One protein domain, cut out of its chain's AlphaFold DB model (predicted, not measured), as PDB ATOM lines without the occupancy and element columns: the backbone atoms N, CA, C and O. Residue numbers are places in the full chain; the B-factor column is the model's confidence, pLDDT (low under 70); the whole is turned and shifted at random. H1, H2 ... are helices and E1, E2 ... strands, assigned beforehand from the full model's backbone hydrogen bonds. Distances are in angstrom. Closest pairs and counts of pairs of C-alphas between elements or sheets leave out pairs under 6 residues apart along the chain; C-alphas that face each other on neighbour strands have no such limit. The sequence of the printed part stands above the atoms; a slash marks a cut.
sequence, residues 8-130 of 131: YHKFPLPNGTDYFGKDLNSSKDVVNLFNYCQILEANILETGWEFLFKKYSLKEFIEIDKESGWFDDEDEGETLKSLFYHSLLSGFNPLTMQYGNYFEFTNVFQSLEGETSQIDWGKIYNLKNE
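What this domain is: This is residues 8 to 130 of the 131 residues of an uncharacterized protein of Bernardetia litoralis (strain ATCC 23117 / DSM 6794 / NBRC 15988 / NCIMB 1366 / Sio-4) (UniProt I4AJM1). A long helix, H5, stands in the middle, with H1 to H4 on one side and a small three-stranded sheet, E3 E4 E5, by its last residues on the other. H4 and H6 cross H5 near its first residues, and H2 packs on H4 farther out. The printed part has 123 residues, with six named helices and five named strands in the order E1 H1 H2 E2 H3 H4 H5 E3 E4 E5 H6; the sheet runs E3 E4 E5, antiparallel, and the class is mixed, helices and strands. It is compact, with a radius of gyration of the C-alphas of 14.4 A, and spans 39 by 32 by 24 A.

How they stand to each other: Start at E1, residues 17 to 19, which pairs with no named strand. H1, residues 21 to 24, is close to but not clearly touching H2, residues 27 to 38; their closest C-alphas, of Leu 24 and Val 30, are 5.6 A apart. E2, residues 42 to 44, also pairs with no named strand and meets H3, residues 46 to 55, only through their link. H4, residues 58 to 68, touches H2 at a steep tilt of 60 degrees, the same way; the closest C-alphas, of Val 31 and Ser 68, are 5.1 A apart. Next comes the hub, H5, residues 76 to 90. Its residues 76 to 80 touch H4, about perpendicular at 89 degrees, closest at C-alphas 62 and 79, 6.5 A. H5 and H3 touch only at their ends, closest at C-alphas 46 and 90, 5.0 A. E3, residues 98 to 103, E4, residues 108 to 111, and E5, residues 116 to 118, form a meander, each strand the antiparallel neighbour of the one before. Look for N 101 and O 110, 2.9 A, in the hairpin E3 and E4, and N 109 and O 117, 2.9 A, in the hairpin E4 and E5. H5 only grazes this sheet, with residues 85 to 90. H6, residues 121 to 130, touches H5 at a steep tilt of 53 degrees, opposite ways, closest at C-alphas 77 and 125, 4.1 A. Every O i to N i+4 pair is within hydrogen-bond range in H2, H3, H4 and H5, and 3 of 6 are in H6; H1 is too short for such a pair.

Where its parts are: Find C-alpha 17 at (0.207, -38.316, 3.425), where E1 begins. H2 runs 16.2 A, H3 14.2 A and H4 15.3 A. From C-alpha 76 at (-6.220, -27.108, 30.745), H5 runs 21.2 A. E3 covers 14.7 A, and H6 runs 15.4 A to C-alpha 130 at (-15.370, -20.454, 30.176).

The domain as a whole: The C-alphas farthest apart, of Pro 14 and Asn 129, are 44.3 A apart. The printed part has no cut, and no link is long. Its mean pLDDT is 96.5, and no printed residue is under 70.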
ATOM      1  N   TYR A   8       0.107 -32.265   6.697       97.12
ATOM      2  CA  TYR A   8       0.941 -33.227   5.982       97.12
ATOM      3  C   TYR A   8       1.729 -34.085   6.967       97.12
ATOM      4  O   TYR A   8       2.373 -33.552   7.869       97.12
ATOM      5  N   HIS A   9       1.724 -35.403   6.764       97.25
ATOM      6  CA  HIS A   9       2.604 -36.364   7.436       97.25
ATOM      7  C   HIS A   9       3.673 -36.855   6.461       97.25
ATOM      8  O   HIS A   9       3.368 -37.289   5.353       97.25
ATOM      9  N   LYS A  10       4.944 -36.824   6.869       94.94
ATOM     10  CA  LYS A  10       6.077 -37.078   5.963       94.94
ATOM     11  C   LYS A  10       6.240 -38.526   5.504       94.94
ATOM     12  O   LYS A  10       7.014 -38.783   4.581       94.94
ATOM     13  N   PHE A  11       5.543 -39.479   6.124       91.69
ATOM     14  CA  PHE A  11       5.678 -40.896   5.801       91.69
ATOM     15  C   PHE A  11       4.443 -41.475   5.089       91.69
ATOM     16  O   PHE A  11       3.321 -41.036   5.327       91.69
ATOM     17  N   PRO A  12       4.646 -42.479   4.210       91.69
ATOM     18  CA  PRO A  12       5.940 -43.013   3.770       91.69
ATOM     19  C   PRO A  12       6.649 -42.077   2.770       91.69
ATOM     20  O   PRO A  12       6.048 -41.608   1.805       91.69
ATOM     21  N   LEU A  13       7.951 -41.837   2.953       86.19
ATOM     22  CA  LEU A  13       8.748 -41.067   1.988       86.19
ATOM     23  C   LEU A  13       8.856 -41.809   0.636       86.19
ATOM     24  O   LEU A  13       8.946 -43.038   0.629       86.19
ATOM     25  N   PRO A  14       8.899 -41.095  -0.509       89.50
ATOM     26  CA  PRO A  14       8.862 -39.633  -0.645       89.50
ATOM     27  C   PRO A  14       7.441 -39.049  -0.714       89.50
ATOM     28  O   PRO A  14       7.294 -37.840  -0.841       89.50
ATOM     29  N   ASN A  15       6.411 -39.894  -0.683       89.69
ATOM     30  CA  ASN A  15       5.052 -39.492  -1.041       89.69
ATOM     31  C   ASN A  15       4.291 -38.845   0.126       89.69
ATOM     32  O   ASN A  15       3.430 -38.011  -0.124       89.69
ATOM     33  N   GLY A  16       4.626 -39.191   1.374       94.12
ATOM     34  CA  GLY A  16       3.917 -38.727   2.567       94.12
ATOM     35  C   GLY A  16       2.409 -38.988   2.513       94.12
ATOM     36  O   GLY A  16       1.934 -39.807   1.723       94.12
ATOM     37  N   THR A  17       1.671 -38.291   3.370       95.62
ATOM     38  CA  THR A  17       0.207 -38.316   3.425       95.62
ATOM     39  C   THR A  17      -0.320 -36.901   3.638       95.62
ATOM     40  O   THR A  17      -0.026 -36.279   4.659       95.62
ATOM     41  N   ASP A  18      -1.118 -36.412   2.688       96.25
ATOM     42  CA  ASP A  18      -1.865 -35.159   2.815       96.25
ATOM     43  C   ASP A  18      -3.194 -35.408   3.539       96.25
ATOM     44  O   ASP A  18      -3.907 -36.366   3.227       96.25
ATOM     45  N   TYR A  19      -3.544 -34.521   4.468       97.19
ATOM     46  CA  TYR A  19      -4.814 -34.538   5.191       97.19
ATOM     47  C   TYR A  19      -5.712 -33.410   4.690       97.19
ATOM     48  O   TYR A  19      -5.291 -32.257   4.611       97.19
ATOM     49  N   PHE A  20      -6.968 -33.739   4.402       96.81
ATOM     50  CA  PHE A  20      -8.010 -32.798   3.992       96.81
ATOM     51  C   PHE A  20      -9.097 -32.721   5.074       96.81
ATOM     52  O   PHE A  20      -9.126 -33.534   5.997       96.81
ATOM     53  N   GLY A  21     -10.058 -31.801   4.951       95.88
ATOM     54  CA  GLY A  21     -11.120 -31.634   5.962       95.88
ATOM     55  C   GLY A  21     -11.928 -32.909   6.241       95.88
ATOM     56  O   GLY A  21     -12.320 -33.177   7.377       95.88
ATOM     57  N   LYS A  22     -12.096 -33.779   5.234       95.12
ATOM     58  CA  LYS A  22     -12.722 -35.103   5.414       95.12
ATOM     59  C   LYS A  22     -11.935 -36.029   6.352       95.12
ATOM     60  O   LYS A  22     -12.562 -36.847   7.016       95.12
ATOM     61  N   ASP A  23     -10.611 -35.901   6.375       95.94
ATOM     62  CA  ASP A  23      -9.690 -36.742   7.139       95.94
ATOM     63  C   ASP A  23      -9.526 -36.213   8.571       95.94
ATOM     64  O   ASP A  23      -9.031 -36.930   9.425       95.94
ATOM     65  N   LEU A  24      -9.979 -34.984   8.851       96.06
ATOM     66  CA  LEU A  24      -9.951 -34.344  10.173       96.06
ATOM     67  C   LEU A  24     -11.359 -34.132  10.748       96.06
ATOM     68  O   LEU A  24     -11.578 -33.284  11.606       96.06
ATOM     69  N   ASN A  25     -12.349 -34.881  10.253       93.94
ATOM     70  CA  ASN A  25     -13.746 -34.718  10.660       93.94
ATOM     71  C   ASN A  25     -14.098 -35.422  11.975       93.94
ATOM     72  O   ASN A  25     -15.146 -35.114  12.553       93.94
ATOM     73  N   SER A  26     -13.282 -36.382  12.416       96.62
ATOM     74  CA  SER A  26     -13.489 -37.135  13.651       96.62
ATOM     75  C   SER A  26     -12.347 -36.879  14.631       96.62
ATOM     76  O   SER A  26     -11.188 -36.814  14.230       96.62
ATOM     77  N   SER A  27     -12.665 -36.753  15.924       96.75
ATOM     78  CA  SER A  27     -11.658 -36.514  16.969       96.75
ATOM     79  C   SER A  27     -10.560 -37.579  16.962       96.75
ATOM     80  O   SER A  27      -9.395 -37.256  17.135       96.75
ATOM     81  N   LYS A  28     -10.912 -38.835  16.657       97.44
ATOM     82  CA  LYS A  28      -9.957 -39.944  16.540       97.44
ATOM     83  C   LYS A  28      -8.907 -39.710  15.451       97.44
ATOM     84  O   LYS A  28      -7.746 -40.069  15.633       97.44
ATOM     85  N   ASP A  29      -9.302 -39.146  14.315       97.12
ATOM     86  CA  ASP A  29      -8.356 -38.873  13.233       97.12
ATOM     87  C   ASP A  29      -7.442 -37.694  13.585       97.12
ATOM     88  O   ASP A  29      -6.244 -37.742  13.308       97.12
ATOM     89  N   VAL A  30      -7.972 -36.687  14.287       98.00
ATOM     90  CA  VAL A  30      -7.168 -35.576  14.816       98.00
ATOM     91  C   VAL A  30      -6.172 -36.066  15.872       98.00
ATOM     92  O   VAL A  30      -5.008 -35.686  15.811       98.00
ATOM     93  N   VAL A  31      -6.573 -36.977  16.769       98.31
ATOM     94  CA  VAL A  31      -5.664 -37.633  17.730       98.31
ATOM     95  C   VAL A  31      -4.511 -38.332  17.003       98.31
ATOM     96  O   VAL A  31      -3.353 -38.168  17.378       98.31
ATOM     97  N   ASN A  32      -4.789 -39.067  15.922       97.50
ATOM     98  CA  ASN A  32      -3.729 -39.704  15.131       97.50
ATOM     99  C   ASN A  32      -2.780 -38.680  14.495       97.50
ATOM    100  O   ASN A  32      -1.568 -38.888  14.501       97.50
ATOM    101  N   LEU A  33      -3.310 -37.573  13.969       98.12
ATOM    102  CA  LEU A  33      -2.488 -36.487  13.440       98.12
ATOM    103  C   LEU A  33      -1.607 -35.865  14.534       98.12
ATOM    104  O   LEU A  33      -0.419 -35.639  14.302       98.12
ATOM    105  N   PHE A  34      -2.160 -35.628  15.724       98.00
ATOM    106  CA  PHE A  34      -1.433 -35.082  16.872       98.00
ATOM    107  C   PHE A  34      -0.308 -36.019  17.323       98.00
ATOM    108  O   PHE A  34       0.818 -35.560  17.507       98.00
ATOM    109  N   ASN A  35      -0.551 -37.334  17.353       97.56
ATOM    110  CA  ASN A  35       0.487 -38.335  17.620       97.56
ATOM    111  C   ASN A  35       1.669 -38.210  16.643       97.56
ATOM    112  O   ASN A  35       2.824 -38.313  17.050       97.56
ATOM    113  N   TYR A  36       1.415 -37.953  15.353       97.69
ATOM    114  CA  TYR A  36       2.490 -37.717  14.381       97.69
ATOM    115  C   TYR A  36       3.183 -36.362  14.564       97.69
ATOM    116  O   TYR A  36       4.387 -36.252  14.311       97.69
ATOM    117  N   CYS A  37       2.460 -35.328  14.994       97.19
ATOM    118  CA  CYS A  37       3.043 -34.018  15.284       97.19
ATOM    119  C   CYS A  37       3.979 -34.081  16.503       97.19
ATOM    120  O   CYS A  37       5.079 -33.529  16.452       97.19
ATOM    121  N   GLN A  38       3.606 -34.839  17.540       95.62
ATOM    122  CA  GLN A  38       4.408 -35.067  18.747       95.62
ATOM    123  C   GLN A  38       5.813 -35.598  18.436       95.62
ATOM    124  O   GLN A  38       6.794 -35.185  19.051       95.62
ATOM    125  N   ILE A  39       5.931 -36.481  17.443       95.50
ATOM    126  CA  ILE A  39       7.211 -37.062  17.008       95.50
ATOM    127  C   ILE A  39       7.834 -36.336  15.802       95.50
ATOM    128  O   ILE A  39       8.744 -36.861  15.155       95.50
ATOM    129  N   LEU A  40       7.377 -35.113  15.505       95.31
ATOM    130  CA  LEU A  40       7.887 -34.252  14.430       95.31
ATOM    131  C   LEU A  40       7.794 -34.897  13.037       95.31
ATOM    132  O   LEU A  40       8.657 -34.709  12.168       95.31
ATOM    133  N   GLU A  41       6.774 -35.721  12.814       96.81
ATOM    134  CA  GLU A  41       6.521 -36.359  11.525       96.81
ATOM    135  C   GLU A  41       5.419 -35.685  10.722       96.81
ATOM    136  O   GLU A  41       5.419 -35.815   9.497       96.81
ATOM    137  N   ALA A  42       4.513 -34.973  11.385       97.62
ATOM    138  CA  ALA A  42       3.466 -34.208  10.732       97.62
ATOM    139  C   ALA A  42       3.557 -32.716  11.052       97.62
ATOM    140  O   ALA A  42       4.134 -32.313  12.061       97.62
ATOM    141  N   ASN A  43       2.994 -31.911  10.157       97.31
ATOM    142  CA  ASN A  43       2.810 -30.482  10.340       97.31
ATOM    143  C   ASN A  43       1.372 -30.103   9.977       97.31
ATOM    144  O   ASN A  43       0.856 -30.554   8.952       97.31
ATOM    145  N   ILE A  44       0.755 -29.265  10.805       98.50
ATOM    146  CA  ILE A  44      -0.580 -28.706  10.580       98.50
ATOM    147  C   ILE A  44      -0.387 -27.303  10.009       98.50
ATOM    148  O   ILE A  44       0.303 -26.481  10.610       98.50
ATOM    149  N   LEU A  45      -0.962 -27.054   8.835       98.31
ATOM    150  CA  LEU A  45      -0.879 -25.761   8.157       98.31
ATOM    151  C   LEU A  45      -1.793 -24.739   8.841       98.31
ATOM    152  O   LEU A  45      -2.694 -25.107   9.597       98.31
ATOM    153  N   GLU A  46      -1.609 -23.457   8.544       98.31
ATOM    154  CA  GLU A  46      -2.434 -22.367   9.070       98.31
ATOM    155  C   GLU A  46      -3.935 -22.590   8.809       98.31
ATOM    156  O   GLU A  46      -4.764 -22.396   9.700       98.31
ATOM    157  N   THR A  47      -4.284 -23.092   7.624       98.12
ATOM    158  CA  THR A  47      -5.659 -23.440   7.233       98.12
ATOM    159  C   THR A  47      -6.168 -24.677   7.969       98.12
ATOM    160  O   THR A  47      -7.357 -24.781   8.274       98.12
ATOM    161  N   GLY A  48      -5.272 -25.603   8.324       98.25
ATOM    162  CA  GLY A  48      -5.584 -26.746   9.176       98.25
ATOM    163  C   GLY A  48      -5.904 -26.337  10.604       98.25
ATOM    164  O   GLY A  48      -6.903 -26.795  11.157       98.25
ATOM    165  N   TRP A  49      -5.127 -25.425  11.187       98.56
ATOM    166  CA  TRP A  49      -5.449 -24.862  12.496       98.56
ATOM    167  C   TRP A  49      -6.763 -24.082  12.467       98.56
ATOM    168  O   TRP A  49      -7.601 -24.298  13.344       98.56
ATOM    169  N   GLU A  50      -7.006 -23.256  11.442       98.44
ATOM    170  CA  GLU A  50      -8.299 -22.583  11.265       98.44
ATOM    171  C   GLU A  50      -9.458 -23.588  11.239       98.44
ATOM    172  O   GLU A  50     -10.458 -23.409  11.944       98.44
ATOM    173  N   PHE A  51      -9.323 -24.657  10.451       97.88
ATOM    174  CA  PHE A  51     -10.324 -25.713  10.366       97.88
ATOM    175  C   PHE A  51     -10.594 -26.346  11.736       97.88
ATOM    176  O   PHE A  51     -11.754 -26.447  12.138       97.88
ATOM    177  N   LEU A  52      -9.547 -26.736  12.471       98.19
ATOM    178  CA  LEU A  52      -9.687 -27.391  13.773       98.19
ATOM    179  C   LEU A  52     -10.375 -26.478  14.801       98.19
ATOM    180  O   LEU A  52     -11.334 -26.913  15.438       98.19
ATOM    181  N   PHE A  53      -9.971 -25.205  14.894       98.19
ATOM    182  CA  PHE A  53     -10.589 -24.223  15.798       98.19
ATOM    183  C   PHE A  53     -12.043 -23.884  15.438       98.19
ATOM    184  O   PHE A  53     -12.824 -23.514  16.313       98.19
ATOM    185  N   LYS A  54     -12.436 -24.004  14.164       97.38
ATOM    186  CA  LYS A  54     -13.842 -23.862  13.739       97.38
ATOM    187  C   LYS A  54     -14.666 -25.123  13.992       97.38
ATOM    188  O   LYS A  54     -15.878 -25.028  14.186       97.38
ATOM    189  N   LYS A  55     -14.038 -26.295  13.902       97.19
ATOM    190  CA  LYS A  55     -14.705 -27.598  13.943       97.19
ATOM    191  C   LYS A  55     -14.980 -28.068  15.366       97.19
ATOM    192  O   LYS A  55     -16.064 -28.595  15.615       97.19
ATOM    193  N   TYR A  56     -14.004 -27.909  16.250       97.69
ATOM    194  CA  TYR A  56     -14.037 -28.415  17.616       97.69
ATOM    195  C   TYR A  56     -14.174 -27.260  18.596       97.69
ATOM    196  O   TYR A  56     -13.519 -26.227  18.460       97.69
ATOM    197  N   SER A  57     -15.017 -27.435  19.611       97.19
ATOM    198  CA  SER A  57     -14.989 -26.539  20.764       97.19
ATOM    199  C   SER A  57     -13.635 -26.639  21.473       97.19
ATOM    200  O   SER A  57     -12.973 -27.674  21.422       97.19
ATOM    201  N   LEU A  58     -13.233 -25.586  22.192       97.12
ATOM    202  CA  LEU A  58     -11.979 -25.591  22.957       97.12
ATOM    203  C   LEU A  58     -11.893 -26.778  23.930       97.12
ATOM    204  O   LEU A  58     -10.835 -27.382  24.067       97.12
ATOM    205  N   LYS A  59     -13.022 -27.157  24.541       97.06
ATOM    206  CA  LYS A  59     -13.117 -28.331  25.412       97.06
ATOM    207  C   LYS A  59     -12.832 -29.631  24.666       97.06
ATOM    208  O   LYS A  59     -12.033 -30.430  25.131       97.06
ATOM    209  N   GLU A  60     -13.453 -29.842  23.507       97.06
ATOM    210  CA  GLU A  60     -13.156 -31.015  22.675       97.06
ATOM    211  C   GLU A  60     -11.696 -31.019  22.221       97.06
ATOM    212  O   GLU A  60     -11.084 -32.080  22.157       97.06
ATOM    213  N   PHE A  61     -11.124 -29.845  21.944       95.50
ATOM    214  CA  PHE A  61      -9.747 -29.740  21.480       95.50
ATOM    215  C   PHE A  61      -8.729 -30.106  22.569       95.50
ATOM    216  O   PHE A  61      -7.757 -30.802  22.289       95.50
ATOM    217  N   ILE A  62      -8.999 -29.711  23.818       96.75
ATOM    218  CA  ILE A  62      -8.236 -30.148  24.994       96.75
ATOM    219  C   ILE A  62      -8.329 -31.667  25.172       96.75
ATOM    220  O   ILE A  62      -7.318 -32.307  25.432       96.75
ATOM    221  N   GLU A  63      -9.513 -32.265  25.026       97.00
ATOM    222  CA  GLU A  63      -9.662 -33.719  25.178       97.00
ATOM    223  C   GLU A  63      -8.936 -34.499  24.068       97.00
ATOM    224  O   GLU A  63      -8.341 -35.536  24.348       97.00
ATOM    225  N   ILE A  64      -8.915 -33.979  22.833       97.62
ATOM    226  CA  ILE A  64      -8.094 -34.524  21.737       97.62
ATOM    227  C   ILE A  64      -6.609 -34.485  22.115       97.62
ATOM    228  O   ILE A  64      -5.915 -35.490  21.953       97.62
ATOM    229  N   ASP A  65      -6.118 -33.350  22.626       96.81
ATOM    230  CA  ASP A  65      -4.724 -33.243  23.059       96.81
ATOM    231  C   ASP A  65      -4.410 -34.232  24.189       96.81
ATOM    232  O   ASP A  65      -3.477 -35.019  24.048       96.81
ATOM    233  N   LYS A  66      -5.246 -34.284  25.236       95.12
ATOM    234  CA  LYS A  66      -5.110 -35.231  26.357       95.12
ATOM    235  C   LYS A  66      -5.089 -36.689  25.892       95.12
ATOM    236  O   LYS A  66      -4.319 -37.483  26.426       95.12
ATOM    237  N   GLU A  67      -5.921 -37.060  24.917       96.38
ATOM    238  CA  GLU A  67      -5.939 -38.420  24.363       96.38
ATOM    239  C   GLU A  67      -4.668 -38.727  23.551       96.38
ATOM    240  O   GLU A  67      -4.151 -39.843  23.623       96.38
ATOM    241  N   SER A  68      -4.151 -37.748  22.803       95.69
ATOM    242  CA  SER A  68      -2.904 -37.889  22.036       95.69
ATOM    243  C   SER A  68      -1.638 -37.837  22.903       95.69
ATOM    244  O   SER A  68      -0.624 -38.447  22.572       95.69
ATOM    245  N   GLY A  69      -1.687 -37.114  24.024       93.75
ATOM    246  CA  GLY A  69      -0.533 -36.825  24.867       93.75
ATOM    247  C   GLY A  69       0.521 -35.947  24.189       93.75
ATOM    248  O   GLY A  69       1.703 -36.114  24.487       93.75
ATOM    249  N   TRP A  70       0.146 -35.057  23.256       95.44
ATOM    250  CA  TRP A  70       1.131 -34.232  22.549       95.44
ATOM    251  C   TRP A  70       1.816 -33.243  23.503       95.44
ATOM    252  O   TRP A  70       3.045 -33.284  23.607       95.44
ATOM    253  N   PHE A  71       1.067 -32.399  24.219       92.88
ATOM    254  CA  PHE A  71       1.672 -31.408  25.121       92.88
ATOM    255  C   PHE A  71       1.957 -31.920  26.542       92.88
ATOM    256  O   PHE A  71       2.845 -31.383  27.196       92.88
ATOM    257  N   ASP A  72       1.279 -32.988  26.985       83.81
ATOM    258  CA  ASP A  72       1.440 -33.604  28.323       83.81
ATOM    259  C   ASP A  72       1.217 -32.615  29.491       83.81
ATOM    260  O   ASP A  72       1.842 -32.696  30.549       83.81
ATOM    261  N   ASP A  73       0.311 -31.653  29.293       89.69
ATOM    262  CA  ASP A  73      -0.065 -30.663  30.301       89.69
ATOM    263  C   ASP A  73      -1.219 -31.185  31.180       89.69
ATOM    264  O   ASP A  73      -2.294 -31.539  30.691       89.69
ATOM    265  N   GLU A  74      -1.039 -31.181  32.507       87.81
ATOM    266  CA  GLU A  74      -2.117 -31.524  33.455       87.81
ATOM    267  C   GLU A  74      -3.139 -30.379  33.637       87.81
ATOM    268  O   GLU A  74      -4.264 -30.610  34.089       87.81
ATOM    269  N   ASP A  75      -2.759 -29.138  33.306       95.50
ATOM    270  CA  ASP A  75      -3.611 -27.952  33.429       95.50
ATOM    271  C   ASP A  75      -4.183 -27.528  32.074       95.50
ATOM    272  O   ASP A  75      -3.452 -27.170  31.155       95.50
ATOM    273  N   GLU A  76      -5.511 -27.454  31.986       96.44
ATOM    274  CA  GLU A  76      -6.220 -27.108  30.745       96.44
ATOM    275  C   GLU A  76      -5.833 -25.733  30.178       96.44
ATOM    276  O   GLU A  76      -5.895 -25.513  28.971       96.44
ATOM    277  N   GLY A  77      -5.421 -24.792  31.030       97.81
ATOM    278  CA  GLY A  77      -4.981 -23.466  30.601       97.81
ATOM    279  C   GLY A  77      -3.608 -23.498  29.940       97.81
ATOM    280  O   GLY A  77      -3.371 -22.731  29.007       97.81
ATOM    281  N   GLU A  78      -2.719 -24.385  30.392       97.75
ATOM    282  CA  GLU A  78      -1.441 -24.638  29.720       97.75
ATOM    283  C   GLU A  78      -1.665 -25.380  28.396       97.75
ATOM    284  O   GLU A  78      -1.171 -24.907  27.373       97.75
ATOM    285  N   THR A  79      -2.552 -26.385  28.354       97.38
ATOM    286  CA  THR A  79      -2.959 -27.034  27.092       97.38
ATOM    287  C   THR A  79      -3.475 -26.016  26.069       97.38
ATOM    288  O   THR A  79      -3.078 -26.029  24.903       97.38
ATOM    289  N   LEU A  80      -4.335 -25.080  26.492       98.12
ATOM    290  CA  LEU A  80      -4.823 -24.012  25.618       98.12
ATOM    291  C   LEU A  80      -3.691 -23.112  25.125       98.12
ATOM    292  O   LEU A  80      -3.656 -22.778  23.943       98.12
ATOM    293  N   LYS A  81      -2.750 -22.724  25.989       98.12
ATOM    294  CA  LYS A  81      -1.590 -21.937  25.552       98.12
ATOM    295  C   LYS A  81      -0.784 -22.687  24.497       98.12
ATOM    296  O   LYS A  81      -0.446 -22.074  23.488       98.12
ATOM    297  N   SER A  82      -0.544 -23.982  24.686       97.94
ATOM    298  CA  SER A  82       0.173 -24.836  23.736       97.94
ATOM    299  C   SER A  82      -0.558 -24.924  22.387       97.94
ATOM    300  O   SER A  82       0.034 -24.633  21.344       97.94
ATOM    301  N   LEU A  83      -1.871 -25.182  22.387       97.94
ATOM    302  CA  LEU A  83      -2.701 -25.194  21.171       97.94
ATOM    303  C   LEU A  83      -2.654 -23.854  20.418       97.94
ATOM    304  O   LEU A  83      -2.429 -23.813  19.207       97.94
ATOM    305  N   PHE A  84      -2.836 -22.737  21.130       98.44
ATOM    306  CA  PHE A  84      -2.773 -21.403  20.528       98.44
ATOM    307  C   PHE A  84      -1.371 -21.082  20.010       98.44
ATOM    308  O   PHE A  84      -1.240 -20.519  18.929       98.44
ATOM    309  N   TYR A  85      -0.326 -21.448  20.748       98.19
ATOM    310  CA  TYR A  85       1.061 -21.227  20.354       98.19
ATOM    311  C   TYR A  85       1.408 -21.940  19.048       98.19
ATOM    312  O   TYR A  85       1.902 -21.296  18.123       98.19
ATOM    313  N   HIS A  86       1.075 -23.224  18.917       98.25
ATOM    314  CA  HIS A  86       1.339 -23.969  17.686       98.25
ATOM    315  C   HIS A  86       0.526 -23.449  16.493       98.25
ATOM    316  O   HIS A  86       1.057 -23.352  15.383       98.25
ATOM    317  N   SER A  87      -0.716 -23.020  16.723       98.56
ATOM    318  CA  SER A  87      -1.500 -22.319  15.704       98.56
ATOM    319  C   SER A  87      -0.838 -21.010  15.268       98.56
ATOM    320  O   SER A  87      -0.676 -20.764  14.073       98.56
ATOM    321  N   LEU A  88      -0.412 -20.180  16.220       98.62
ATOM    322  CA  LEU A  88       0.237 -18.902  15.938       98.62
ATOM    323  C   LEU A  88       1.541 -19.095  15.154       98.62
ATOM    324  O   LEU A  88       1.781 -18.364  14.194       98.62
ATOM    325  N   LEU A  89       2.343 -20.105  15.512       98.12
ATOM    326  CA  LEU A  89       3.555 -20.483  14.780       98.12
ATOM    327  C   LEU A  89       3.278 -20.929  13.344       98.12
ATOM    328  O   LEU A  89       4.090 -20.657  12.462       98.12
ATOM    329  N   SER A  90       2.148 -21.598  13.099       98.00
ATOM    330  CA  SER A  90       1.754 -21.980  11.738       98.00
ATOM    331  C   SER A  90       1.369 -20.777  10.871       98.00
ATOM    332  O   SER A  90       1.416 -20.874   9.651       98.00
ATOM    333  N   GLY A  91       1.025 -19.641  11.492       98.38
ATOM    334  CA  GLY A  91       0.572 -18.430  10.810       98.38
ATOM    335  C   GLY A  91      -0.919 -18.131  10.970       98.38
ATOM    336  O   GLY A  91      -1.436 -17.257  10.276       98.38
ATOM    337  N   PHE A  92      -1.621 -18.807  11.886       98.62
ATOM    338  CA  PHE A  92      -3.036 -18.563  12.175       98.62
ATOM    339  C   PHE A  92      -3.249 -18.081  13.614       98.62
ATOM    340  O   PHE A  92      -2.816 -18.731  14.566       98.62
ATOM    341  N   ASN A  93      -3.949 -16.956  13.787       98.31
ATOM    342  CA  ASN A  93      -4.349 -16.430  15.091       98.31
ATOM    343  C   ASN A  93      -5.810 -16.803  15.411       98.31
ATOM    344  O   ASN A  93      -6.723 -16.173  14.867       98.31
ATOM    345  N   PRO A  94      -6.064 -17.739  16.347       97.44
ATOM    346  CA  PRO A  94      -7.425 -18.166  16.671       97.44
ATOM    347  C   PRO A  94      -8.244 -17.114  17.428       97.44
ATOM    348  O   PRO A  94      -9.467 -17.201  17.461       97.44
ATOM    349  N   LEU A  95      -7.606 -16.107  18.042       96.06
ATOM    350  CA  LEU A  95      -8.324 -15.045  18.761       96.06
ATOM    351  C   LEU A  95      -9.015 -14.072  17.807       96.06
ATOM    352  O   LEU A  95     -10.067 -13.528  18.139       96.06
ATOM    353  N   THR A  96      -8.401 -13.814  16.652       95.94
ATOM    354  CA  THR A  96      -8.900 -12.851  15.660       95.94
ATOM    355  C   THR A  96      -9.375 -13.512  14.372       95.94
ATOM    356  O   THR A  96      -9.977 -12.837  13.544       95.94
ATOM    357  N   MET A  97      -9.155 -14.822  14.218       96.88
ATOM    358  CA  MET A  97      -9.442 -15.584  12.999       96.88
ATOM    359  C   MET A  97      -8.723 -15.007  11.771       96.88
ATOM    360  O   MET A  97      -9.303 -14.906  10.691       96.88
ATOM    361  N   GLN A  98      -7.466 -14.594  11.947       97.81
ATOM    362  CA  GLN A  98      -6.651 -13.973  10.898       97.81
ATOM    363  C   GLN A  98      -5.377 -14.769  10.628       97.81
ATOM    364  O   GLN A  98      -4.779 -15.348  11.538       97.81
ATOM    365  N   TYR A  99      -4.931 -14.718   9.374       98.50
ATOM    366  CA  TYR A  99      -3.622 -15.210   8.958       98.50
ATOM    367  C   TYR A  99      -2.549 -14.133   9.108       98.50
ATOM    368  O   TYR A  99      -2.840 -12.936   9.029       98.50
ATOM    369  N   GLY A 100      -1.301 -14.545   9.319       98.25
ATOM    370  CA  GLY A 100      -0.213 -13.618   9.587       98.25
ATOM    371  C   GLY A 100       1.051 -14.281  10.116       98.25
ATOM    372  O   GLY A 100       1.282 -15.467   9.919       98.25
ATOM    373  N   ASN A 101       1.884 -13.489  10.789       98.38
ATOM    374  CA  ASN A 101       3.147 -13.934  11.367       98.38
ATOM    375  C   ASN A 101       3.151 -13.686  12.872       98.38
ATOM    376  O   ASN A 101       2.870 -12.573  13.330       98.38
ATOM    377  N   TYR A 102       3.520 -14.712  13.632       98.44
ATOM    378  CA  TYR A 102       3.744 -14.600  15.064       98.44
ATOM    379  C   TYR A 102       5.231 -14.392  15.373       98.44
ATOM    380  O   TYR A 102       6.092 -15.145  14.928       98.44
ATOM    381  N   PHE A 103       5.530 -13.358  16.156       97.75
ATOM    382  CA  PHE A 103       6.871 -13.011  16.612       97.75
ATOM    383  C   PHE A 103       7.026 -13.389  18.087       97.75
ATOM    384  O   PHE A 103       6.668 -12.624  18.984       97.75
ATOM    385  N   GLU A 104       7.593 -14.566  18.342       96.38
ATOM    386  CA  GLU A 104       7.700 -15.161  19.682       96.38
ATOM    387  C   GLU A 104       8.428 -14.262  20.692       96.38
ATOM    388  O   GLU A 104       7.972 -14.079  21.818       96.38
ATOM    389  N   PHE A 105       9.528 -13.623  20.277       95.00
ATOM    390  CA  PHE A 105      10.338 -12.771  21.160       95.00
ATOM    391  C   PHE A 105       9.584 -11.557  21.708       95.00
ATOM    392  O   PHE A 105       9.908 -11.063  22.787       95.00
ATOM    393  N   THR A 106       8.605 -11.050  20.958       97.00
ATOM    394  CA  THR A 106       7.804  -9.881  21.342       97.00
ATOM    395  C   THR A 106       6.381 -10.259  21.735       97.00
ATOM    396  O   THR A 106       5.650  -9.408  22.237       97.00
ATOM    397  N   ASN A 107       5.986 -11.522  21.553       97.50
ATOM    398  CA  ASN A 107       4.610 -11.993  21.675       97.50
ATOM    399  C   ASN A 107       3.622 -11.171  20.824       97.50
ATOM    400  O   ASN A 107       2.496 -10.921  21.247       97.50
ATOM    401  N   VAL A 108       4.037 -10.730  19.634       98.19
ATOM    402  CA  VAL A 108       3.193  -9.950  18.715       98.19
ATOM    403  C   VAL A 108       2.776 -10.821  17.542       98.19
ATOM    404  O   VAL A 108       3.611 -11.486  16.940       98.19
ATOM    405  N   PHE A 109       1.500 -10.775  17.183       98.50
ATOM    406  CA  PHE A 109       1.008 -11.285  15.910       98.50
ATOM    407  C   PHE A 109       0.766 -10.121  14.953       98.50
ATOM    408  O   PHE A 109       0.166  -9.122  15.350       98.50
ATOM    409  N   GLN A 110       1.227 -10.245  13.712       98.50
ATOM    410  CA  GLN A 110       0.961  -9.296  12.634       98.50
ATOM    411  C   GLN A 110       0.146  -9.979  11.539       98.50
ATOM    412  O   GLN A 110       0.640 -10.926  10.925       98.50
ATOM    413  N   SER A 111      -1.066  -9.494  11.276       97.94
ATOM    414  CA  SER A 111      -1.925 -10.023  10.216       97.94
ATOM    415  C   SER A 111      -1.377  -9.697   8.822       97.94
ATOM    416  O   SER A 111      -0.554  -8.789   8.655       97.94
ATOM    417  N   LEU A 112      -1.851 -10.410   7.797       96.81
ATOM    418  CA  LEU A 112      -1.498 -10.134   6.397       96.81
ATOM    419  C   LEU A 112      -1.943  -8.737   5.928       96.81
ATOM    420  O   LEU A 112      -1.332  -8.160   5.030       96.81
ATOM    421  N   GLU A 113      -2.967  -8.168   6.559       95.38
ATOM    422  CA  GLU A 113      -3.459  -6.805   6.332       95.38
ATOM    423  C   GLU A 113      -2.610  -5.738   7.049       95.38
ATOM    424  O   GLU A 113      -2.811  -4.540   6.842       95.38
ATOM    425  N   GLY A 114      -1.638  -6.158   7.866       94.44
ATOM    426  CA  GLY A 114      -0.714  -5.285   8.586       94.44
ATOM    427  C   GLY A 114      -1.180  -4.872   9.984       94.44
ATOM    428  O   GLY A 114      -0.502  -4.065  10.622       94.44
ATOM    429  N   GLU A 115      -2.294  -5.416  10.479       96.25
ATOM    430  CA  GLU A 115      -2.754  -5.193  11.852       96.25
ATOM    431  C   GLU A 115      -1.847  -5.931  12.839       96.25
ATOM    432  O   GLU A 115      -1.422  -7.053  12.581       96.25
ATOM    433  N   THR A 116      -1.541  -5.324  13.986       96.62
ATOM    434  CA  THR A 116      -0.689  -5.947  15.009       96.62
ATOM    435  C   THR A 116      -1.437  -6.107  16.323       96.62
ATOM    436  O   THR A 116      -2.030  -5.143  16.810       96.62
ATOM    437  N   SER A 117      -1.333  -7.280  16.945       94.75
ATOM    438  CA  SER A 117      -1.917  -7.568  18.256       94.75
ATOM    439  C   SER A 117      -0.902  -8.212  19.193       94.75
ATOM    440  O   SER A 117      -0.225  -9.170  18.819       94.75
ATOM    441  N   GLN A 118      -0.835  -7.722  20.431       97.75
ATOM    442  CA  GLN A 118      -0.099  -8.381  21.506       97.75
ATOM    443  C   GLN A 118      -0.868  -9.628  21.958       97.75
ATOM    444  O   GLN A 118      -2.046  -9.534  22.304       97.75
ATOM    445  N   ILE A 119      -0.203 -10.780  21.986       98.19
ATOM    446  CA  ILE A 119      -0.767 -12.015  22.524       98.19
ATOM    447  C   ILE A 119      -0.711 -11.957  24.050       98.19
ATOM    448  O   ILE A 119       0.363 -11.881  24.652       98.19
ATOM    449  N   ASP A 120      -1.889 -11.977  24.670       97.88
ATOM    450  CA  ASP A 120      -2.051 -12.059  26.118       97.88
ATOM    451  C   ASP A 120      -2.211 -13.526  26.533       97.88
ATOM    452  O   ASP A 120      -3.307 -14.095  26.530       97.88
ATOM    453  N   TRP A 121      -1.090 -14.145  26.900       98.00
ATOM    454  CA  TRP A 121      -1.057 -15.531  27.362       98.00
ATOM    455  C   TRP A 121      -1.832 -15.759  28.662       98.00
ATOM    456  O   TRP A 121      -2.343 -16.857  28.872       98.00
ATOM    457  N   GLY A 122      -1.960 -14.738  29.516       98.19
ATOM    458  CA  GLY A 122      -2.776 -14.819  30.726       98.19
ATOM    459  C   GLY A 122      -4.263 -14.867  30.390       98.19
ATOM    460  O   GLY A 122      -5.019 -15.612  31.011       98.19
ATOM    461  N   LYS A 123      -4.694 -14.123  29.367       97.62
ATOM    462  CA  LYS A 123      -6.061 -14.216  28.851       97.62
ATOM    463  C   LYS A 123      -6.341 -15.586  28.234       97.62
ATOM    464  O   LYS A 123      -7.364 -16.170  28.571       97.62
ATOM    465  N   ILE A 124      -5.440 -16.107  27.395       98.12
ATOM    466  CA  ILE A 124      -5.589 -17.444  26.782       98.12
ATOM    467  C   ILE A 124      -5.686 -18.526  27.862       98.12
ATOM    468  O   ILE A 124      -6.617 -19.322  27.838       98.12
ATOM    469  N   TYR A 125      -4.792 -18.500  28.854       98.31
ATOM    470  CA  TYR A 125      -4.831 -19.422  29.993       98.31
ATOM    471  C   TYR A 125      -6.194 -19.429  30.698       98.31
ATOM    472  O   TYR A 125      -6.725 -20.477  31.059       98.31
ATOM    473  N   ASN A 126      -6.774 -18.243  30.894       98.12
ATOM    474  CA  ASN A 126      -8.025 -18.078  31.624       98.12
ATOM    475  C   ASN A 126      -9.276 -18.462  30.822       98.12
ATOM    476  O   ASN A 126     -10.341 -18.552  31.435       98.12
ATOM    477  N   LEU A 127      -9.166 -18.748  29.517       97.06
ATOM    478  CA  LEU A 127     -10.287 -19.266  28.720       97.06
ATOM    479  C   LEU A 127     -10.814 -20.598  29.268       97.06
ATOM    480  O   LEU A 127     -11.992 -20.889  29.098       97.06
ATOM    481  N   LYS A 128      -9.994 -21.367  30.001       96.31
ATOM    482  CA  LYS A 128     -10.443 -22.592  30.685       96.31
ATOM    483  C   LYS A 128     -11.617 -22.371  31.644       96.31
ATOM    484  O   LYS A 128     -12.399 -23.280  31.889       96.31
ATOM    485  N   ASN A 129     -11.761 -21.158  32.181       96.12
ATOM    486  CA  ASN A 129     -12.850 -20.820  33.097       96.12
ATOM    487  C   ASN A 129     -14.200 -20.635  32.375       96.12
ATOM    488  O   ASN A 129     -15.218 -20.440  33.037       96.12
ATOM    489  N   GLU A 130     -14.201 -20.655  31.038       91.88
ATOM    490  CA  GLU A 130     -15.370 -20.454  30.176       91.88
ATOM    491  C   GLU A 130     -15.830 -21.757  29.476       91.88
ATOM    492  O   GLU A 130     -16.752 -21.708  28.658       91.88
TER     493      GLU A 130